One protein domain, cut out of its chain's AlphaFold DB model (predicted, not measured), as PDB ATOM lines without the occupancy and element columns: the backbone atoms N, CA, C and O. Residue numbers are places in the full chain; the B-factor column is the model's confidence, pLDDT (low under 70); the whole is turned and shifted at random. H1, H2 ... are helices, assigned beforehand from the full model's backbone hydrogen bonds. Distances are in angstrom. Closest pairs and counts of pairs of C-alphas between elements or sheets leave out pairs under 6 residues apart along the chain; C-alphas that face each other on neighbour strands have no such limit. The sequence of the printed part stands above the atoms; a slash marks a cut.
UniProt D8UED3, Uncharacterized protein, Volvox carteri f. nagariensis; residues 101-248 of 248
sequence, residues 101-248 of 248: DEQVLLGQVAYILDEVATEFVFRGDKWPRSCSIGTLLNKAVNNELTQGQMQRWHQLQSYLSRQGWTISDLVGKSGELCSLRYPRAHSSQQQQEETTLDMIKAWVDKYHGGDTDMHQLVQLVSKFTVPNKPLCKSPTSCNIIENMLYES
ATOM      1  N   ASP A 101     -35.068 -10.467 -33.111       64.69
ATOM      2  CA  ASP A 101     -34.004 -11.479 -32.982       64.69
ATOM      3  C   ASP A 101     -33.941 -12.013 -31.539       64.69
ATOM      4  O   ASP A 101     -33.808 -13.206 -31.287       64.69
ATOM      5  N   GLU A 102     -34.160 -11.117 -30.592       66.88
ATOM      6  CA  GLU A 102     -34.294 -11.359 -29.164       66.88
ATOM      7  C   GLU A 102     -35.391 -12.363 -28.786       66.88
ATOM      8  O   GLU A 102     -35.136 -13.362 -28.106       66.88
ATOM      9  N   GLN A 103     -36.614 -12.138 -29.267       66.88
ATOM     10  CA  GLN A 103     -37.743 -13.035 -29.011       66.88
ATOM     11  C   GLN A 103     -37.527 -14.414 -29.636       66.88
ATOM     12  O   GLN A 103     -37.881 -15.429 -29.037       66.88
ATOM     13  N   VAL A 104     -36.900 -14.462 -30.812       68.38
ATOM     14  CA  VAL A 104     -36.572 -15.715 -31.497       68.38
ATOM     15  C   VAL A 104     -35.618 -16.563 -30.658       68.38
ATOM     16  O   VAL A 104     -35.858 -17.759 -30.484       68.38
ATOM     17  N   LEU A 105     -34.569 -15.960 -30.091       72.56
ATOM     18  CA  LEU A 105     -33.603 -16.675 -29.251       72.56
ATOM     19  C   LEU A 105     -34.218 -17.154 -27.929       72.56
ATOM     20  O   LEU A 105     -33.928 -18.270 -27.496       72.56
ATOM     21  N   LEU A 106     -35.121 -16.379 -27.319       74.69
ATOM     22  CA  LEU A 106     -35.894 -16.846 -26.162       74.69
ATOM     23  C   LEU A 106     -36.841 -18.005 -26.506       74.69
ATOM     24  O   LEU A 106     -36.994 -18.931 -25.710       74.69
ATOM     25  N   GLY A 107     -37.437 -18.002 -27.700       74.88
ATOM     26  CA  GLY A 107     -38.193 -19.148 -28.207       74.88
ATOM     27  C   GLY A 107     -37.331 -20.414 -28.301       74.88
ATOM     28  O   GLY A 107     -37.777 -21.497 -27.925       74.88
ATOM     29  N   GLN A 108     -36.059 -20.290 -28.702       77.25
ATOM     30  CA  GLN A 108     -35.129 -21.430 -28.720       77.25
ATOM     31  C   GLN A 108     -34.827 -21.978 -27.315       77.25
ATOM     32  O   GLN A 108     -34.705 -23.191 -27.137       77.25
ATOM     33  N   VAL A 109     -34.767 -21.113 -26.297       80.56
ATOM     34  CA  VAL A 109     -34.640 -21.535 -24.888       80.56
ATOM     35  C   VAL A 109     -35.843 -22.378 -24.463       80.56
ATOM     36  O   VAL A 109     -35.670 -23.420 -23.829       80.56
ATOM     37  N   ALA A 110     -37.056 -21.974 -24.852       81.56
ATOM     38  CA  ALA A 110     -38.269 -22.737 -24.570       81.56
ATOM     39  C   ALA A 110     -38.274 -24.111 -25.272       81.56
ATOM     40  O   ALA A 110     -38.651 -25.107 -24.651       81.56
ATOM     41  N   TYR A 111     -37.775 -24.201 -26.511       82.44
ATOM     42  CA  TYR A 111     -37.673 -25.481 -27.223       82.44
ATOM     43  C   TYR A 111     -36.749 -26.490 -26.536       82.44
ATOM     44  O   TYR A 111     -37.059 -27.679 -26.538       82.44
ATOM     45  N   ILE A 112     -35.669 -26.051 -25.882       87.12
ATOM     46  CA  ILE A 112     -34.818 -26.971 -25.110       87.12
ATOM     47  C   ILE A 112     -35.615 -27.634 -23.984       87.12
ATOM     48  O   ILE A 112     -35.479 -28.836 -23.767       87.12
ATOM     49  N   LEU A 113     -36.456 -26.883 -23.269       87.94
ATOM     50  CA  LEU A 113     -37.288 -27.463 -22.212       87.94
ATOM     51  C   LEU A 113     -38.302 -28.462 -22.767       87.94
ATOM     52  O   LEU A 113     -38.488 -29.522 -22.168       87.94
ATOM     53  N   ASP A 114     -38.905 -28.161 -23.915       88.25
ATOM     54  CA  ASP A 114     -39.813 -29.075 -24.612       88.25
ATOM     55  C   ASP A 114     -39.101 -30.376 -25.032       88.25
ATOM     56  O   ASP A 114     -39.624 -31.476 -24.822       88.25
ATOM     57  N   GLU A 115     -37.874 -30.280 -25.555       89.06
ATOM     58  CA  GLU A 115     -37.050 -31.441 -25.908       89.06
ATOM     59  C   GLU A 115     -36.665 -32.275 -24.681       89.06
ATOM     60  O   GLU A 115     -36.791 -33.501 -24.705       89.06
ATOM     61  N   VAL A 116     -36.221 -31.630 -23.598       90.94
ATOM     62  CA  VAL A 116     -35.874 -32.301 -22.335       90.94
ATOM     63  C   VAL A 116     -37.088 -33.024 -21.765       90.94
ATOM     64  O   VAL A 116     -36.989 -34.196 -21.402       90.94
ATOM     65  N   ALA A 117     -38.237 -32.346 -21.704       91.69
ATOM     66  CA  ALA A 117     -39.473 -32.910 -21.184       91.69
ATOM     67  C   ALA A 117     -39.935 -34.105 -22.026       91.69
ATOM     68  O   ALA A 117     -40.255 -35.161 -21.474       91.69
ATOM     69  N   THR A 118     -39.912 -33.968 -23.355       91.75
ATOM     70  CA  THR A 118     -40.278 -35.049 -24.276       91.75
ATOM     71  C   THR A 118     -39.351 -36.249 -24.103       91.75
ATOM     72  O   THR A 118     -39.826 -37.364 -23.891       91.75
ATOM     73  N   GLU A 119     -38.035 -36.040 -24.167       91.38
ATOM     74  CA  GLU A 119     -37.061 -37.127 -24.060       91.38
ATOM     75  C   GLU A 119     -37.157 -37.836 -22.710       91.38
ATOM     76  O   GLU A 119     -37.078 -39.061 -22.648       91.38
ATOM     77  N   PHE A 120     -37.376 -37.089 -21.630       92.56
ATOM     78  CA  PHE A 120     -37.514 -37.666 -20.303       92.56
ATOM     79  C   PHE A 120     -38.778 -38.528 -20.186       92.56
ATOM     80  O   PHE A 120     -38.693 -39.710 -19.836       92.56
ATOM     81  N   VAL A 121     -39.944 -37.974 -20.538       93.38
ATOM     82  CA  VAL A 121     -41.242 -38.664 -20.430       93.38
ATOM     83  C   VAL A 121     -41.307 -39.886 -21.342       93.38
ATOM     84  O   VAL A 121     -41.784 -40.937 -20.916       93.38
ATOM     85  N   PHE A 122     -40.786 -39.781 -22.565       92.06
ATOM     86  CA  PHE A 122     -40.811 -40.850 -23.567       92.06
ATOM     87  C   PHE A 122     -39.505 -41.652 -23.662       92.06
ATOM     88  O   PHE A 122     -39.325 -42.431 -24.594       92.06
ATOM     89  N   ARG A 123     -38.581 -41.516 -22.701       86.81
ATOM     90  CA  ARG A 123     -37.320 -42.280 -22.667       86.81
ATOM     91  C   ARG A 123     -37.538 -43.775 -22.965       86.81
ATOM     92  O   ARG A 123     -38.399 -44.413 -22.361       86.81
ATOM     93  N   GLY A 124     -36.738 -44.334 -23.868       79.38
ATOM     94  CA  GLY A 124     -36.849 -45.735 -24.292       79.38
ATOM     95  C   GLY A 124     -37.773 -45.961 -25.494       79.38
ATOM     96  O   GLY A 124     -37.688 -47.019 -26.118       79.38
ATOM     97  N   ASP A 125     -38.576 -44.969 -25.884       85.12
ATOM     98  CA  ASP A 125     -39.273 -44.993 -27.167       85.12
ATOM     99  C   ASP A 125     -38.257 -44.757 -28.290       85.12
ATOM    100  O   ASP A 125     -37.361 -43.920 -28.181       85.12
ATOM    101  N   LYS A 126     -38.377 -45.506 -29.393       65.38
ATOM    102  CA  LYS A 126     -37.368 -45.466 -30.464       65.38
ATOM    103  C   LYS A 126     -37.272 -44.098 -31.154       65.38
ATOM    104  O   LYS A 126     -36.196 -43.774 -31.636       65.38
ATOM    105  N   TRP A 127     -38.372 -43.335 -31.215       60.97
ATOM    106  CA  TRP A 127     -38.463 -42.054 -31.936       60.97
ATOM    107  C   TRP A 127     -39.611 -41.168 -31.412       60.97
ATOM    108  O   TRP A 127     -40.590 -40.948 -32.136       60.97
ATOM    109  N   PRO A 128     -39.572 -40.681 -30.161       73.00
ATOM    110  CA  PRO A 128     -40.591 -39.748 -29.704       73.00
ATOM    111  C   PRO A 128     -40.502 -38.457 -30.523       73.00
ATOM    112  O   PRO A 128     -39.436 -37.856 -30.652       73.00
ATOM    113  N   ARG A 129     -41.624 -38.032 -31.112       75.31
ATOM    114  CA  ARG A 129     -41.695 -36.709 -31.742       75.31
ATOM    115  C   ARG A 129     -41.576 -35.661 -30.643       75.31
ATOM    116  O   ARG A 129     -42.317 -35.752 -29.666       75.31
ATOM    117  N   SER A 130     -40.688 -34.682 -30.831       76.00
ATOM    118  CA  SER A 130     -40.626 -33.507 -29.956       76.00
ATOM    119  C   SER A 130     -42.017 -32.893 -29.842       76.00
ATOM    120  O   SER A 130     -42.702 -32.690 -30.851       76.00
ATOM    121  N   CYS A 131     -42.469 -32.676 -28.613       82.94
ATOM    122  CA  CYS A 131     -43.764 -32.089 -28.335       82.94
ATOM    123  C   CYS A 131     -43.628 -31.055 -27.225       82.94
ATOM    124  O   CYS A 131     -42.804 -31.198 -26.323       82.94
ATOM    125  N   SER A 132     -44.442 -30.006 -27.293       87.12
ATOM    126  CA  SER A 132     -44.391 -28.968 -26.272       87.12
ATOM    127  C   SER A 132     -44.819 -29.502 -24.908       87.12
ATOM    128  O   SER A 132     -45.651 -30.414 -24.826       87.12
ATOM    129  N   ILE A 133     -44.343 -28.885 -23.825       88.56
ATOM    130  CA  ILE A 133     -44.807 -29.184 -22.459       88.56
ATOM    131  C   ILE A 133     -46.339 -29.078 -22.361       88.56
ATOM    132  O   ILE A 133     -46.971 -29.892 -21.691       88.56
ATOM    133  N   GLY A 134     -46.964 -28.145 -23.090       88.75
ATOM    134  CA  GLY A 134     -48.428 -28.042 -23.166       88.75
ATOM    135  C   GLY A 134     -49.087 -29.262 -23.819       88.75
ATOM    136  O   GLY A 134     -50.138 -29.722 -23.375       88.75
ATOM    137  N   THR A 135     -48.443 -29.849 -24.829       88.75
ATOM    138  CA  THR A 135     -48.903 -31.103 -25.441       88.75
ATOM    139  C   THR A 135     -48.759 -32.274 -24.469       88.75
ATOM    140  O   THR A 135     -49.682 -33.079 -24.352       88.75
ATOM    141  N   LEU A 136     -47.643 -32.359 -23.735       90.69
ATOM    142  CA  LEU A 136     -47.440 -33.371 -22.689       90.69
ATOM    143  C   LEU A 136     -48.488 -33.261 -21.576       90.69
ATOM    144  O   LEU A 136     -49.057 -34.277 -21.176       90.69
ATOM    145  N   LEU A 137     -48.797 -32.038 -21.133       93.56
ATOM    146  CA  LEU A 137     -49.852 -31.772 -20.158       93.56
ATOM    147  C   LEU A 137     -51.206 -32.293 -20.654       93.56
ATOM    148  O   LEU A 137     -51.870 -33.032 -19.931       93.56
ATOM    149  N   ASN A 138     -51.588 -31.969 -21.892       93.19
ATOM    150  CA  ASN A 138     -52.842 -32.448 -22.478       93.19
ATOM    151  C   ASN A 138     -52.897 -33.983 -22.525       93.19
ATOM    152  O   ASN A 138     -53.909 -34.574 -22.156       93.19
ATOM    153  N   LYS A 139     -51.793 -34.638 -22.908       92.50
ATOM    154  CA  LYS A 139     -51.696 -36.106 -22.913       92.50
ATOM    155  C   LYS A 139     -51.845 -36.710 -21.521       92.50
ATOM    156  O   LYS A 139     -52.527 -37.722 -21.374       92.50
ATOM    157  N   ALA A 140     -51.228 -36.103 -20.511       92.62
ATOM    158  CA  ALA A 140     -51.338 -36.553 -19.129       92.62
ATOM    159  C   ALA A 140     -52.777 -36.410 -18.601       92.62
ATOM    160  O   ALA A 140     -53.318 -37.361 -18.044       92.62
ATOM    161  N   VAL A 141     -53.420 -35.258 -18.828       93.56
ATOM    162  CA  VAL A 141     -54.801 -34.980 -18.388       93.56
ATOM    163  C   VAL A 141     -55.813 -35.906 -19.067       93.56
ATOM    164  O   VAL A 141     -56.744 -36.383 -18.421       93.56
ATOM    165  N   ASN A 142     -55.606 -36.217 -20.347       94.94
ATOM    166  CA  ASN A 142     -56.482 -37.100 -21.119       94.94
ATOM    167  C   ASN A 142     -56.176 -38.598 -20.934       94.94
ATOM    168  O   ASN A 142     -56.781 -39.425 -21.613       94.94
ATOM    169  N   ASN A 143     -55.258 -38.969 -20.031       91.56
ATOM    170  CA  ASN A 143     -54.809 -40.351 -19.813       91.56
ATOM    171  C   ASN A 143     -54.276 -41.041 -21.088       91.56
ATOM    172  O   ASN A 143     -54.430 -42.247 -21.270       91.56
ATOM    173  N   GLU A 144     -53.628 -40.283 -21.976       93.50
ATOM    174  CA  GLU A 144     -52.996 -40.794 -23.202       93.50
ATOM    175  C   GLU A 144     -51.554 -41.286 -22.977       93.50
ATOM    176  O   GLU A 144     -50.925 -41.811 -23.897       93.50
ATOM    177  N   LEU A 145     -51.003 -41.087 -21.775       92.88
ATOM    178  CA  LEU A 145     -49.685 -41.584 -21.387       92.88
ATOM    179  C   LEU A 145     -49.794 -42.996 -20.800       92.88
ATOM    180  O   LEU A 145     -50.674 -43.291 -19.992       92.88
ATOM    181  N   THR A 146     -48.852 -43.868 -21.151       93.31
ATOM    182  CA  THR A 146     -48.692 -45.165 -20.477       93.31
ATOM    183  C   THR A 146     -48.343 -44.970 -19.000       93.31
ATOM    184  O   THR A 146     -47.811 -43.932 -18.609       93.31
ATOM    185  N   GLN A 147     -48.544 -45.997 -18.169       93.88
ATOM    186  CA  GLN A 147     -48.224 -45.925 -16.738       93.88
ATOM    187  C   GLN A 147     -46.772 -45.478 -16.470       93.88
ATOM    188  O   GLN A 147     -46.539 -44.619 -15.621       93.88
ATOM    189  N   GLY A 148     -45.798 -46.004 -17.222       92.88
ATOM    190  CA  GLY A 148     -44.391 -45.618 -17.078       92.88
ATOM    191  C   GLY A 148     -44.090 -44.196 -17.568       92.88
ATOM    192  O   GLY A 148     -43.235 -43.518 -17.003       92.88
ATOM    193  N   GLN A 149     -44.782 -43.713 -18.605       94.19
ATOM    194  CA  GLN A 149     -44.685 -42.312 -19.044       94.19
ATOM    195  C   GLN A 149     -45.332 -41.372 -18.017       94.19
ATOM    196  O   GLN A 149     -44.773 -40.322 -17.723       94.19
ATOM    197  N   MET A 150     -46.449 -41.772 -17.406       94.88
ATOM    198  CA  MET A 150     -47.132 -40.990 -16.374       94.88
ATOM    199  C   MET A 150     -46.293 -40.867 -15.094       94.88
ATOM    200  O   MET A 150     -46.191 -39.789 -14.514       94.88
ATOM    201  N   GLN A 151     -45.610 -41.939 -14.681       93.75
ATOM    202  CA  GLN A 151     -44.646 -41.874 -13.575       93.75
ATOM    203  C   GLN A 151     -43.524 -40.865 -13.854       93.75
ATOM    204  O   GLN A 151     -43.211 -40.036 -13.000       93.75
ATOM    205  N   ARG A 152     -42.956 -40.884 -15.065       94.38
ATOM    206  CA  ARG A 152     -41.916 -39.928 -15.476       94.38
ATOM    207  C   ARG A 152     -42.450 -38.508 -15.616       94.38
ATOM    208  O   ARG A 152     -41.779 -37.561 -15.231       94.38
ATOM    209  N   TRP A 153     -43.683 -38.343 -16.077       94.75
ATOM    210  CA  TRP A 153     -44.359 -37.051 -16.060       94.75
ATOM    211  C   TRP A 153     -44.437 -36.480 -14.636       94.75
ATOM    212  O   TRP A 153     -44.024 -35.346 -14.411       94.75
ATOM    213  N   HIS A 154     -44.846 -37.276 -13.644       94.56
ATOM    214  CA  HIS A 154     -44.867 -36.837 -12.244       94.56
ATOM    215  C   HIS A 154     -43.477 -36.538 -11.668       94.56
ATOM    216  O   HIS A 154     -43.318 -35.600 -10.881       94.56
ATOM    217  N   GLN A 155     -42.457 -37.296 -12.067       93.88
ATOM    218  CA  GLN A 155     -41.065 -37.018 -11.704       93.88
ATOM    219  C   GLN A 155     -40.595 -35.672 -12.268       93.88
ATOM    220  O   GLN A 155     -40.027 -34.868 -11.530       93.88
ATOM    221  N   LEU A 156     -40.899 -35.388 -13.538       94.00
ATOM    222  CA  LEU A 156     -40.619 -34.098 -14.166       94.00
ATOM    223  C   LEU A 156     -41.343 -32.958 -13.435       94.00
ATOM    224  O   LEU A 156     -40.715 -31.957 -13.099       94.00
ATOM    225  N   GLN A 157     -42.635 -33.122 -13.131       94.25
ATOM    226  CA  GLN A 157     -43.414 -32.143 -12.359       94.25
ATOM    227  C   GLN A 157     -42.778 -31.851 -10.996       94.25
ATOM    228  O   GLN A 157     -42.648 -30.692 -10.599       94.25
ATOM    229  N   SER A 158     -42.358 -32.903 -10.291       93.19
ATOM    230  CA  SER A 158     -41.719 -32.795  -8.977       93.19
ATOM    231  C   SER A 158     -40.378 -32.072  -9.069       93.19
ATOM    232  O   SER A 158     -40.099 -31.185  -8.264       93.19
ATOM    233  N   TYR A 159     -39.567 -32.408 -10.075       93.12
ATOM    234  CA  TYR A 159     -38.307 -31.725 -10.345       93.12
ATOM    235  C   TYR A 159     -38.531 -30.231 -10.601       93.12
ATOM    236  O   TYR A 159     -37.918 -29.409  -9.924       93.12
ATOM    237  N   LEU A 160     -39.432 -29.869 -11.519       92.50
ATOM    238  CA  LEU A 160     -39.699 -28.472 -11.882       92.50
ATOM    239  C   LEU A 160     -40.232 -27.663 -10.695       92.50
ATOM    240  O   LEU A 160     -39.769 -26.549 -10.461       92.50
ATOM    241  N   SER A 161     -41.093 -28.269  -9.875       91.88
ATOM    242  CA  SER A 161     -41.607 -27.635  -8.655       91.88
ATOM    243  C   SER A 161     -40.482 -27.313  -7.663       91.88
ATOM    244  O   SER A 161     -40.472 -26.236  -7.075       91.88
ATOM    245  N   ARG A 162     -39.477 -28.195  -7.520       89.88
ATOM    246  CA  ARG A 162     -38.267 -27.919  -6.712       89.88
ATOM    247  C   ARG A 162     -37.413 -26.788  -7.288       89.88
ATOM    248  O   ARG A 162     -36.650 -26.175  -6.551       89.88
ATOM    249  N   GLN A 163     -37.530 -26.521  -8.588       89.50
ATOM    250  CA  GLN A 163     -36.883 -25.389  -9.254       89.50
ATOM    251  C   GLN A 163     -37.725 -24.105  -9.217       89.50
ATOM    252  O   GLN A 163     -37.319 -23.118  -9.822       89.50
ATOM    253  N   GLY A 164     -38.871 -24.106  -8.526       89.69
ATOM    254  CA  GLY A 164     -39.755 -22.943  -8.409       89.69
ATOM    255  C   GLY A 164     -40.753 -22.775  -9.556       89.69
ATOM    256  O   GLY A 164     -41.409 -21.744  -9.616       89.69
ATOM    257  N   TRP A 165     -40.899 -23.769 -10.438       91.25
ATOM    258  CA  TRP A 165     -41.768 -23.691 -11.613       91.25
ATOM    259  C   TRP A 165     -42.924 -24.681 -11.540       91.25
ATOM    260  O   TRP A 165     -42.710 -25.880 -11.327       91.25
ATOM    261  N   THR A 166     -44.148 -24.226 -11.812       91.00
ATOM    262  CA  THR A 166     -45.243 -25.146 -12.136       91.00
ATOM    263  C   THR A 166     -45.276 -25.442 -13.636       91.00
ATOM    264  O   THR A 166     -44.795 -24.666 -14.464       91.00
ATOM    265  N   ILE A 167     -45.888 -26.570 -14.021       90.44
ATOM    266  CA  ILE A 167     -46.143 -26.861 -15.442       90.44
ATOM    267  C   ILE A 167     -46.995 -25.759 -16.077       90.44
ATOM    268  O   ILE A 167     -46.760 -25.409 -17.227       90.44
ATOM    269  N   SER A 168     -47.964 -25.205 -15.343       88.69
ATOM    270  CA  SER A 168     -48.836 -24.150 -15.865       88.69
ATOM    271  C   SER A 168     -48.048 -22.886 -16.203       88.69
ATOM    272  O   SER A 168     -48.255 -22.321 -17.275       88.69
ATOM    273  N   ASP A 169     -47.116 -22.487 -15.333       89.00
ATOM    274  CA  ASP A 169     -46.259 -21.315 -15.557       89.00
ATOM    275  C   ASP A 169     -45.410 -21.511 -16.812       89.00
ATOM    276  O   ASP A 169     -45.367 -20.648 -17.687       89.00
ATOM    277  N   LEU A 170     -44.801 -22.692 -16.950       86.94
ATOM    278  CA  LEU A 170     -43.980 -23.024 -18.111       86.94
ATOM    279  C   LEU A 170     -44.793 -23.102 -19.400       86.94
ATOM    280  O   LEU A 170     -44.296 -22.664 -20.427       86.94
ATOM    281  N   VAL A 171     -46.025 -23.619 -19.371       86.50
ATOM    282  CA  VAL A 171     -46.912 -23.644 -20.549       86.50
ATOM    283  C   VAL A 171     -47.319 -22.234 -20.961       86.50
ATOM    284  O   VAL A 171     -47.305 -21.926 -22.151       86.50
ATOM    285  N   GLY A 172     -47.668 -21.376 -19.999       82.31
ATOM    286  CA  GLY A 172     -47.972 -19.973 -20.274       82.31
ATOM    287  C   GLY A 172     -46.770 -19.271 -20.895       82.31
ATOM    288  O   GLY A 172     -46.885 -18.655 -21.953       82.31
ATOM    289  N   LYS A 173     -45.590 -19.446 -20.294       78.81
ATOM    290  CA  LYS A 173     -44.379 -18.743 -20.708       78.81
ATOM    291  C   LYS A 173     -43.758 -19.278 -21.994       78.81
ATOM    292  O   LYS A 173     -43.404 -18.484 -22.859       78.81
ATOM    293  N   SER A 174     -43.676 -20.595 -22.176       73.31
ATOM    294  CA  SER A 174     -43.241 -21.185 -23.449       73.31
ATOM    295  C   SER A 174     -44.231 -20.861 -24.563       73.31
ATOM    296  O   SER A 174     -43.819 -20.532 -25.670       73.31
ATOM    297  N   GLY A 175     -45.532 -20.867 -24.253       68.38
ATOM    298  CA  GLY A 175     -46.586 -20.415 -25.148       68.38
ATOM    299  C   GLY A 175     -46.353 -18.982 -25.609       68.38
ATOM    300  O   GLY A 175     -46.284 -18.752 -26.809       68.38
ATOM    301  N   GLU A 176     -46.178 -18.029 -24.694       71.94
ATOM    302  CA  GLU A 176     -45.863 -16.631 -25.018       71.94
ATOM    303  C   GLU A 176     -44.607 -16.512 -25.894       71.94
ATOM    304  O   GLU A 176     -44.675 -15.940 -26.979       71.94
ATOM    305  N   LEU A 177     -43.491 -17.118 -25.483       71.81
ATOM    306  CA  LEU A 177     -42.211 -17.020 -26.193       71.81
ATOM    307  C   LEU A 177     -42.250 -17.650 -27.595       71.81
ATOM    308  O   LEU A 177     -41.666 -17.107 -28.529       71.81
ATOM    309  N   CYS A 178     -42.980 -18.754 -27.768       64.62
ATOM    310  CA  CYS A 178     -43.134 -19.438 -29.055       64.62
ATOM    311  C   CYS A 178     -44.267 -18.860 -29.926       64.62
ATOM    312  O   CYS A 178     -44.309 -19.125 -31.128       64.62
ATOM    313  N   SER A 179     -45.218 -18.114 -29.346       59.59
ATOM    314  CA  SER A 179     -46.405 -17.578 -30.040       59.59
ATOM    315  C   SER A 179     -46.296 -16.112 -30.445       59.59
ATOM    316  O   SER A 179     -47.208 -15.610 -31.110       59.59
ATOM    317  N   LEU A 180     -45.192 -15.432 -30.121       56.00
ATOM    318  CA  LEU A 180     -44.849 -14.128 -30.686       56.00
ATOM    319  C   LEU A 180     -44.626 -14.289 -32.201       56.00
ATOM    320  O   LEU A 180     -43.538 -14.579 -32.694       56.00
ATOM    321  N   ARG A 181     -45.736 -14.193 -32.944       44.66
ATOM    322  CA  ARG A 181     -45.853 -14.430 -34.385       44.66
ATOM    323  C   ARG A 181     -45.073 -13.380 -35.172       44.66
ATOM    324  O   ARG A 181     -45.654 -12.416 -35.666       44.66
ATOM    325  N   TYR A 182     -43.788 -13.623 -35.380       42.03
ATOM    326  CA  TYR A 182     -43.052 -13.044 -36.497       42.03
ATOM    327  C   TYR A 182     -42.737 -14.135 -37.533       42.03
ATOM    328  O   TYR A 182     -42.462 -15.273 -37.152       42.03
ATOM    329  N   PRO A 183     -42.736 -13.828 -38.847       39.50
ATOM    330  CA  PRO A 183     -42.445 -14.798 -39.915       39.50
ATOM    331  C   PRO A 183     -41.070 -15.494 -39.819       39.50
ATOM    332  O   PRO A 183     -40.810 -16.431 -40.565       39.50
ATOM    333  N   ARG A 184     -40.195 -15.052 -38.900       44.19
ATOM    334  CA  ARG A 184     -38.890 -15.647 -38.567       44.19
ATOM    335  C   ARG A 184     -38.832 -16.210 -37.135       44.19
ATOM    336  O   ARG A 184     -37.788 -16.151 -36.508       44.19
ATOM    337  N   ALA A 185     -39.927 -16.760 -36.605       45.31
ATOM    338  CA  ALA A 185     -39.959 -17.384 -35.268       45.31
ATOM    339  C   ALA A 185     -38.989 -18.580 -35.094       45.31
ATOM    340  O   ALA A 185     -38.811 -19.098 -33.994       45.31
ATOM    341  N   HIS A 186     -38.340 -19.008 -36.175       55.62
ATOM    342  CA  HIS A 186     -37.216 -19.927 -36.151       55.62
ATOM    343  C   HIS A 186     -35.952 -19.131 -36.462       55.62
ATOM    344  O   HIS A 186     -35.853 -18.512 -37.525       55.62
ATOM    345  N   SER A 187     -35.003 -19.147 -35.530       57.66
ATOM    346  CA  SER A 187     -33.646 -18.644 -35.751       57.66
ATOM    347  C   SER A 187     -33.097 -19.229 -37.048       57.66
ATOM    348  O   SER A 187     -33.334 -20.405 -37.343       57.66
ATOM    349  N   SER A 188     -32.359 -18.432 -37.819       66.19
ATOM    350  CA  SER A 188     -31.614 -18.970 -38.953       66.19
ATOM    351  C   SER A 188     -30.663 -20.071 -38.469       66.19
ATOM    352  O   SER A 188     -30.255 -20.086 -37.306       66.19
ATOM    353  N   GLN A 189     -30.285 -20.990 -39.357       68.31
ATOM    354  CA  GLN A 189     -29.318 -22.035 -39.013       68.31
ATOM    355  C   GLN A 189     -28.024 -21.433 -38.437       68.31
ATOM    356  O   GLN A 189     -27.528 -21.895 -37.417       68.31
ATOM    357  N   GLN A 190     -27.545 -20.334 -39.026       70.62
ATOM    358  CA  GLN A 190     -26.391 -19.594 -38.523       70.62
ATOM    359  C   GLN A 190     -26.613 -19.075 -37.091       70.62
ATOM    360  O   GLN A 190     -25.774 -19.281 -36.220       70.62
ATOM    361  N   GLN A 191     -27.775 -18.475 -36.805       70.62
ATOM    362  CA  GLN A 191     -28.110 -18.014 -35.454       70.62
ATOM    363  C   GLN A 191     -28.138 -19.172 -34.443       70.62
ATOM    364  O   GLN A 191     -27.715 -18.986 -33.302       70.62
ATOM    365  N   GLN A 192     -28.593 -20.364 -34.841       71.62
ATOM    366  CA  GLN A 192     -28.563 -21.561 -33.989       71.62
ATOM    367  C   GLN A 192     -27.143 -22.068 -33.734       71.62
ATOM    368  O   GLN A 192     -26.872 -22.570 -32.647       71.62
ATOM    369  N   GLU A 193     -26.251 -21.938 -34.715       76.19
ATOM    370  CA  GLU A 193     -24.854 -22.380 -34.645       76.19
ATOM    371  C   GLU A 193     -23.949 -21.403 -33.875       76.19
ATOM    372  O   GLU A 193     -22.910 -21.811 -33.363       76.19
ATOM    373  N   GLU A 194     -24.340 -20.135 -33.748       79.94
ATOM    374  CA  GLU A 194     -23.535 -19.098 -33.087       79.94
ATOM    375  C   GLU A 194     -24.051 -18.734 -31.691       79.94
ATOM    376  O   GLU A 194     -23.267 -18.378 -30.807       79.94
ATOM    377  N   THR A 195     -25.365 -18.828 -31.455       79.19
ATOM    378  CA  THR A 195     -25.945 -18.372 -30.188       79.19
ATOM    379  C   THR A 195     -25.610 -19.333 -29.060       79.19
ATOM    380  O   THR A 195     -26.031 -20.488 -29.053       79.19
ATOM    381  N   THR A 196     -24.912 -18.826 -28.050       84.88
ATOM    382  CA  THR A 196     -24.636 -19.557 -26.811       84.88
ATOM    383  C   THR A 196     -25.599 -19.150 -25.700       84.88
ATOM    384  O   THR A 196     -26.196 -18.072 -25.719       84.88
ATOM    385  N   LEU A 197     -25.711 -19.985 -24.668       84.75
ATOM    386  CA  LEU A 197     -26.494 -19.650 -23.480       84.75
ATOM    387  C   LEU A 197     -25.999 -18.362 -22.790       84.75
ATOM    388  O   LEU A 197     -26.809 -17.585 -22.294       84.75
ATOM    389  N   ASP A 198     -24.689 -18.114 -22.748       83.88
ATOM    390  CA  ASP A 198     -24.152 -16.927 -22.072       83.88
ATOM    391  C   ASP A 198     -24.473 -15.634 -22.832       83.88
ATOM    392  O   ASP A 198     -24.724 -14.607 -22.203       83.88
ATOM    393  N   MET A 199     -24.579 -15.698 -24.165       83.50
ATOM    394  CA  MET A 199     -25.119 -14.589 -24.959       83.50
ATOM    395  C   MET A 199     -26.572 -14.297 -24.582       83.50
ATOM    396  O   MET A 199     -26.938 -13.134 -24.445       83.50
ATOM    397  N   ILE A 200     -27.379 -15.336 -24.350       82.69
ATOM    398  CA  ILE A 200     -28.780 -15.180 -23.938       82.69
ATOM    399  C   ILE A 200     -28.880 -14.610 -22.521       82.69
ATOM    400  O   ILE A 200     -29.713 -13.742 -22.286       82.69
ATOM    401  N   LYS A 201     -28.019 -15.030 -21.584       85.00
ATOM    402  CA  LYS A 201     -27.971 -14.445 -20.232       85.00
ATOM    403  C   LYS A 201     -27.631 -12.959 -20.273       85.00
ATOM    404  O   LYS A 201     -28.407 -12.154 -19.780       85.00
ATOM    405  N   ALA A 202     -26.525 -12.599 -20.930       81.38
ATOM    406  CA  ALA A 202     -26.107 -11.203 -21.066       81.38
ATOM    407  C   ALA A 202     -27.186 -10.349 -21.748       81.38
ATOM    408  O   ALA A 202     -27.338  -9.158 -21.475       81.38
ATOM    409  N   TRP A 203     -27.936 -10.970 -22.653       78.75
ATOM    410  CA  TRP A 203     -29.054 -10.343 -23.314       78.75
ATOM    411  C   TRP A 203     -30.253 -10.119 -22.373       78.75
ATOM    412  O   TRP A 203     -30.731  -8.988 -22.262       78.75
ATOM    413  N   VAL A 204     -30.690 -11.149 -21.643       80.38
ATOM    414  CA  VAL A 204     -31.751 -11.032 -20.629       80.38
ATOM    415  C   VAL A 204     -31.378  -9.981 -19.577       80.38
ATOM    416  O   VAL A 204     -32.194  -9.111 -19.286       80.38
ATOM    417  N   ASP A 205     -30.129  -9.955 -19.112       81.56
ATOM    418  CA  ASP A 205     -29.648  -8.946 -18.161       81.56
ATOM    419  C   ASP A 205     -29.782  -7.517 -18.723       81.56
ATOM    420  O   ASP A 205     -30.173  -6.580 -18.022       81.56
ATOM    421  N   LYS A 206     -29.466  -7.331 -20.011       77.06
ATOM    422  CA  LYS A 206     -29.430  -6.014 -20.657       77.06
ATOM    423  C   LYS A 206     -30.816  -5.447 -20.967       77.06
ATOM    424  O   LYS A 206     -31.004  -4.237 -20.842       77.06
ATOM    425  N   TYR A 207     -31.751  -6.280 -21.417       70.56
ATOM    426  CA  TYR A 207     -33.043  -5.814 -21.947       70.56
ATOM    427  C   TYR A 207     -34.241  -6.218 -21.088       70.56
ATOM    428  O   TYR A 207     -35.274  -5.554 -21.129       70.56
ATOM    429  N   HIS A 208     -34.084  -7.249 -20.261       70.62
ATOM    430  CA  HIS A 208     -35.106  -7.766 -19.357       70.62
ATOM    431  C   HIS A 208     -34.709  -7.620 -17.885       70.62
ATOM    432  O   HIS A 208     -35.301  -8.289 -17.051       70.62
ATOM    433  N   GLY A 209     -33.765  -6.738 -17.531       61.81
ATOM    434  CA  GLY A 209     -33.141  -6.633 -16.196       61.81
ATOM    435  C   GLY A 209     -34.062  -6.487 -14.965       61.81
ATOM    436  O   GLY A 209     -33.566  -6.506 -13.843       61.81
ATOM    437  N   GLY A 210     -35.384  -6.351 -15.132       69.06
ATOM    438  CA  GLY A 210     -36.381  -6.417 -14.050       69.06
ATOM    439  C   GLY A 210     -37.330  -7.627 -14.093       69.06
ATOM    440  O   GLY A 210     -38.081  -7.842 -13.145       69.06
ATOM    441  N   ASP A 211     -37.317  -8.421 -15.164       81.62
ATOM    442  CA  ASP A 211     -38.167  -9.599 -15.351       81.62
ATOM    443  C   ASP A 211     -37.510 -10.821 -14.698       81.62
ATOM    444  O   ASP A 211     -36.661 -11.506 -15.276       81.62
ATOM    445  N   THR A 212     -37.875 -11.060 -13.441       83.19
ATOM    446  CA  THR A 212     -37.309 -12.154 -12.637       83.19
ATOM    447  C   THR A 212     -37.642 -13.525 -13.231       83.19
ATOM    448  O   THR A 212     -36.801 -14.425 -13.188       83.19
ATOM    449  N   ASP A 213     -38.812 -13.672 -13.854       82.31
ATOM    450  CA  ASP A 213     -39.271 -14.939 -14.425       82.31
ATOM    451  C   ASP A 213     -38.412 -15.333 -15.633       82.31
ATOM    452  O   ASP A 213     -38.044 -16.500 -15.783       82.31
ATOM    453  N   MET A 214     -38.002 -14.367 -16.465       82.12
ATOM    454  CA  MET A 214     -37.064 -14.623 -17.567       82.12
ATOM    455  C   MET A 214     -35.682 -15.054 -17.097       82.12
ATOM    456  O   MET A 214     -35.123 -16.013 -17.637       82.12
ATOM    457  N   HIS A 215     -35.145 -14.416 -16.059       86.06
ATOM    458  CA  HIS A 215     -33.855 -14.821 -15.500       86.06
ATOM    459  C   HIS A 215     -33.927 -16.234 -14.913       86.06
ATOM    460  O   HIS A 215     -33.044 -17.057 -15.163       86.06
ATOM    461  N   GLN A 216     -35.003 -16.550 -14.188       87.81
ATOM    462  CA  GLN A 216     -35.226 -17.885 -13.638       87.81
ATOM    463  C   GLN A 216     -35.425 -18.943 -14.729       87.81
ATOM    464  O   GLN A 216     -34.949 -20.069 -14.576       87.81
ATOM    465  N   LEU A 217     -36.075 -18.596 -15.845       87.31
ATOM    466  CA  LEU A 217     -36.274 -19.509 -16.968       87.31
ATOM    467  C   LEU A 217     -34.936 -19.839 -17.635       87.31
ATOM    468  O   LEU A 217     -34.601 -21.011 -17.801       87.31
ATOM    469  N   VAL A 218     -34.129 -18.823 -17.951       88.44
ATOM    470  CA  VAL A 218     -32.785 -19.030 -18.515       88.44
ATOM    471  C   VAL A 218     -31.899 -19.804 -17.539       88.44
ATOM    472  O   VAL A 218     -31.148 -20.690 -17.953       88.44
ATOM    473  N   GLN A 219     -32.012 -19.544 -16.235       89.25
ATOM    474  CA  GLN A 219     -31.300 -20.307 -15.212       89.25
ATOM    475  C   GLN A 219     -31.750 -21.773 -15.167       89.25
ATOM    476  O   GLN A 219     -30.902 -22.661 -15.052       89.25
ATOM    477  N   LEU A 220     -33.046 -22.061 -15.292       90.19
ATOM    478  CA  LEU A 220     -33.554 -23.427 -15.384       90.19
ATOM    479  C   LEU A 220     -32.982 -24.137 -16.619       90.19
ATOM    480  O   LEU A 220     -32.440 -25.236 -16.492       90.19
ATOM    481  N   VAL A 221     -33.047 -23.495 -17.788       88.94
ATOM    482  CA  VAL A 221     -32.550 -24.067 -19.050       88.94
ATOM    483  C   VAL A 221     -31.042 -24.270 -19.028       88.94
ATOM    484  O   VAL A 221     -30.564 -25.270 -19.558       88.94
ATOM    485  N   SER A 222     -30.292 -23.405 -18.339       89.62
ATOM    486  CA  SER A 222     -28.832 -23.517 -18.234       89.62
ATOM    487  C   SER A 222     -28.350 -24.886 -17.756       89.62
ATOM    488  O   SER A 222     -27.302 -25.366 -18.188       89.62
ATOM    489  N   LYS A 223     -29.154 -25.548 -16.915       88.75
ATOM    490  CA  LYS A 223     -28.877 -26.883 -16.373       88.75
ATOM    491  C   LYS A 223     -28.906 -27.960 -17.451       88.75
ATOM    492  O   LYS A 223     -28.227 -28.968 -17.324       88.75
ATOM    493  N   PHE A 224     -29.676 -27.742 -18.508       89.75
ATOM    494  CA  PHE A 224     -29.900 -28.690 -19.592       89.75
ATOM    495  C   PHE A 224     -29.141 -28.340 -20.862       89.75
ATOM    496  O   PHE A 224     -29.385 -28.950 -21.894       89.75
ATOM    497  N   THR A 225     -28.220 -27.385 -20.811       87.44
ATOM    498  CA  THR A 225     -27.427 -26.964 -21.971       87.44
ATOM    499  C   THR A 225     -25.948 -27.206 -21.739       87.44
ATOM    500  O   THR A 225     -25.493 -27.282 -20.598       87.44
ATOM    501  N   VAL A 226     -25.181 -27.327 -22.822       84.69
ATOM    502  CA  VAL A 226     -23.725 -27.456 -22.722       84.69
ATOM    503  C   VAL A 226     -23.085 -26.060 -22.689       84.69
ATOM    504  O   VAL A 226     -23.327 -25.273 -23.604       84.69
ATOM    505  N   PRO A 227     -22.251 -25.737 -21.682       81.38
ATOM    506  CA  PRO A 227     -21.552 -24.453 -21.626       81.38
ATOM    507  C   PRO A 227     -20.657 -24.224 -22.850       81.38
ATOM    508  O   PRO A 227     -20.046 -25.171 -23.352       81.38
ATOM    509  N   ASN A 228     -20.536 -22.968 -23.292       78.38
ATOM    510  CA  ASN A 228     -19.692 -22.544 -24.424       78.38
ATOM    511  C   ASN A 228     -19.963 -23.276 -25.750       78.38
ATOM    512  O   ASN A 228     -19.098 -23.324 -26.625       78.38
ATOM    513  N   LYS A 229     -21.145 -23.874 -25.896       83.44
ATOM    514  CA  LYS A 229     -21.606 -24.478 -27.141       83.44
ATOM    515  C   LYS A 229     -22.826 -23.732 -27.668       83.44
ATOM    516  O   LYS A 229     -23.478 -23.024 -26.893       83.44
ATOM    517  N   PRO A 230     -23.137 -23.908 -28.963       83.12
ATOM    518  CA  PRO A 230     -24.386 -23.414 -29.513       83.12
ATOM    519  C   PRO A 230     -25.560 -23.963 -28.703       83.12
ATOM    520  O   PRO A 230     -25.457 -25.051 -28.127       83.12
ATOM    521  N   LEU A 231     -26.638 -23.190 -28.619       80.25
ATOM    522  CA  LEU A 231     -27.791 -23.459 -27.772       80.25
ATOM    523  C   LEU A 231     -28.420 -24.816 -28.129       80.25
ATOM    524  O   LEU A 231     -29.223 -24.936 -29.047       80.25
ATOM    525  N   CYS A 232     -28.035 -25.850 -27.386       81.44
ATOM    526  CA  CYS A 232     -28.492 -27.212 -27.599       81.44
ATOM    527  C   CYS A 232     -28.683 -27.940 -26.270       81.44
ATOM    528  O   CYS A 232     -28.007 -27.666 -25.269       81.44
ATOM    529  N   LYS A 233     -29.605 -28.904 -26.279       86.88
ATOM    530  CA  LYS A 233     -29.846 -29.786 -25.145       86.88
ATOM    531  C   LYS A 233     -28.609 -30.643 -24.851       86.88
ATOM    532  O   LYS A 233     -28.033 -31.278 -25.732       86.88
ATOM    533  N   SER A 234     -28.248 -30.744 -23.579       87.25
ATOM    534  CA  SER A 234     -27.204 -31.634 -23.085       87.25
ATOM    535  C   SER A 234     -27.619 -33.103 -23.267       87.25
ATOM    536  O   SER A 234     -28.762 -33.466 -22.949       87.25
ATOM    537  N   PRO A 235     -26.705 -33.995 -23.695       84.50
ATOM    538  CA  PRO A 235     -26.988 -35.428 -23.791       84.50
ATOM    539  C   PRO A 235     -27.293 -36.070 -22.428       84.50
ATOM    540  O   PRO A 235     -27.867 -37.150 -22.374       84.50
ATOM    541  N   THR A 236     -26.939 -35.413 -21.318       86.56
ATOM    542  CA  THR A 236     -27.177 -35.911 -19.955       86.56
ATOM    543  C   THR A 236     -28.407 -35.300 -19.285       86.56
ATOM    544  O   THR A 236     -28.646 -35.581 -18.114       86.56
ATOM    545  N   SER A 237     -29.211 -34.500 -19.996       88.06
ATOM    546  CA  SER A 237     -30.361 -33.772 -19.422       88.06
ATOM    547  C   SER A 237     -31.333 -34.676 -18.659       88.06
ATOM    548  O   SER A 237     -31.815 -34.335 -17.582       88.06
ATOM    549  N   CYS A 238     -31.548 -35.876 -19.188       87.38
ATOM    550  CA  CYS A 238     -32.320 -36.942 -18.570       87.38
ATOM    551  C   CYS A 238     -31.779 -37.375 -17.190       87.38
ATOM    552  O   CYS A 238     -32.557 -37.537 -16.251       87.38
ATOM    553  N   ASN A 239     -30.459 -37.516 -17.051       87.69
ATOM    554  CA  ASN A 239     -29.808 -37.936 -15.805       87.69
ATOM    555  C   ASN A 239     -29.849 -36.829 -14.742       87.69
ATOM    556  O   ASN A 239     -29.877 -37.118 -13.552       87.69
ATOM    557  N   ILE A 240     -29.860 -35.561 -15.166       86.62
ATOM    558  CA  ILE A 240     -29.946 -34.405 -14.261       86.62
ATOM    559  C   ILE A 240     -31.262 -34.436 -13.479       86.62
ATOM    560  O   ILE A 240     -31.259 -34.221 -12.268       86.62
ATOM    561  N   ILE A 241     -32.369 -34.748 -14.161       87.25
ATOM    562  CA  ILE A 241     -33.688 -34.871 -13.530       87.25
ATOM    563  C   ILE A 241     -33.695 -36.049 -12.550       87.25
ATOM    564  O   ILE A 241     -34.170 -35.901 -11.430       87.25
ATOM    565  N   GLU A 242     -33.142 -37.201 -12.937       85.25
ATOM    566  CA  GLU A 242     -33.135 -38.396 -12.082       85.25
ATOM    567  C   GLU A 242     -32.281 -38.217 -10.834       85.25
ATOM    568  O   GLU A 242     -32.769 -38.445  -9.732       85.25
ATOM    569  N   ASN A 243     -31.034 -37.774 -10.980       82.56
ATOM    570  CA  ASN A 243     -30.103 -37.670  -9.858       82.56
ATOM    571  C   ASN A 243     -30.607 -36.683  -8.793       82.56
ATOM    572  O   ASN A 243     -30.547 -36.983  -7.605       82.56
ATOM    573  N   MET A 244     -31.212 -35.562  -9.204       75.56
ATOM    574  CA  MET A 244     -31.777 -34.582  -8.266       75.56
ATOM    575  C   MET A 244     -33.058 -35.045  -7.557       75.56
ATOM    576  O   MET A 244     -33.500 -34.391  -6.610       75.56
ATOM    577  N   LEU A 245     -33.677 -36.146  -7.994       67.12
ATOM    578  CA  LEU A 245     -34.790 -36.770  -7.274       67.12
ATOM    579  C   LEU A 245     -34.308 -37.724  -6.171       67.12
ATOM    580  O   LEU A 245     -35.073 -37.977  -5.246       67.12
ATOM    581  N   TYR A 246     -33.063 -38.213  -6.244       60.25
ATOM    582  CA  TYR A 246     -32.466 -39.134  -5.265       60.25
ATOM    583  C   TYR A 246     -31.598 -38.443  -4.198       60.25
ATOM    584  O   TYR A 246     -31.284 -39.062  -3.186       60.25
ATOM    585  N   GLU A 247     -31.220 -37.176  -4.391       56.31
ATOM    586  CA  GLU A 247     -30.428 -36.376  -3.433       56.31
ATOM    587  C   GLU A 247     -31.273 -35.667  -2.347       56.31
ATOM    588  O   GLU A 247     -30.779 -34.790  -1.639       56.31
ATOM    589  N   SER A 248     -32.548 -36.041  -2.200       44.75
ATOM    590  CA  SER A 248     -33.516 -35.478  -1.238       44.75
ATOM    591  C   SER A 248     -34.135 -36.554  -0.367       44.75
ATOM    592  O   SER A 248     -34.352 -36.291   0.833       44.75
TER     593      SER A 248
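AT A GLANCE: This is residues 101 to 248 of the 248 residues of an uncharacterized protein of Volvox carteri f. nagariensis (UniProt D8UED3). One long helix, H1, runs through the middle of the domain, with six other helices packed round it. H4, H6 and H7 are on its first part and middle, and H2, H3 and H8 are on its last part; H6 and H7 make a helical hairpin, and short H5 lies near H1 without touching it. The printed part has 148 residues with eight named helices, H1 to H8 in chain order, and no named strand: the class is all helix. The helix packing is mostly crossed, with 2 of 9 touching pairs at a shallow tilt. The whole is compact, with a radius of gyration of the C-alphas of 15.1 A, and rounded, spanning 43 by 35 by 28 A.

HOW THE PARTS SIT: H1, residues 101 to 121, is the hub, touching six helices. Its residues 103 to 111 touch H4, residues 167 to 179, at a steep tilt of 42 degrees, opposite ways; the closest C-alphas, of Gly 107 and Leu 177, are 5.0 A apart. H1 and H6, residues 197 to 207, only just touch, with 3 pairs of C-alphas within 8 A, the closest those of Leu 105 and Ile 200 at 7.3 A. H7, residues 212 to 222, touches H1 at 55 degrees, a steep tilt, closest at the C-alphas of Leu 113 and Val 221, 6.6 A. H6 and H7 form a hairpin at a shallow tilt of 7 degrees, opposite ways, closest at the C-alphas of Val 204 and His 215, 6.7 A. H2, residues 133 to 141, touches H1 at a shallow tilt of 34.9 degrees, only just short of steep; the closest C-alphas, of Asp 114 and Ile 133, are 5.4 A apart. H3, residues 147 to 162, touches H1 closest at the C-alphas of Arg 152 and Val 121, 5.2 A. H8, residues 237 to 246, touches H1 closest at the C-alphas of Cys 238 and Phe 120, 5.5 A. H3 and H8 touch about perpendicular, at 77 degrees, closest at the C-alphas of Tyr 159 and Ile 241, 6.4 A. H2 and H4 touch closest at the C-alphas of Gly 134 and Val 171, 5.3 A. H5, residues 189 to 194, is near H1. Every O i to N i+4 pair is within hydrogen-bond range in H2 to H7; in H1 16 of 17 are, in H8 5 of 6.

IN THESE COORDINATES: H1 runs 30.8 A from C-alpha 101 at (-34.004, -11.479, -32.982) to C-alpha 121 at (-41.242, -38.664, -20.430). H3 measures 22.9 A and H4 17.3 A. H8 ends at C-alpha 246, (-32.466, -39.134, -5.265).

THE WHOLE: The C-alphas farthest apart, of Pro 183 and Ser 248, are 44.8 A apart. The printed part has no cut. The links H1 to H2 and H7 to H8 are long. Mean pLDDT of the printed part is 81.1; 25 residues are under 70, among them 178 to 189 and 245 to 248.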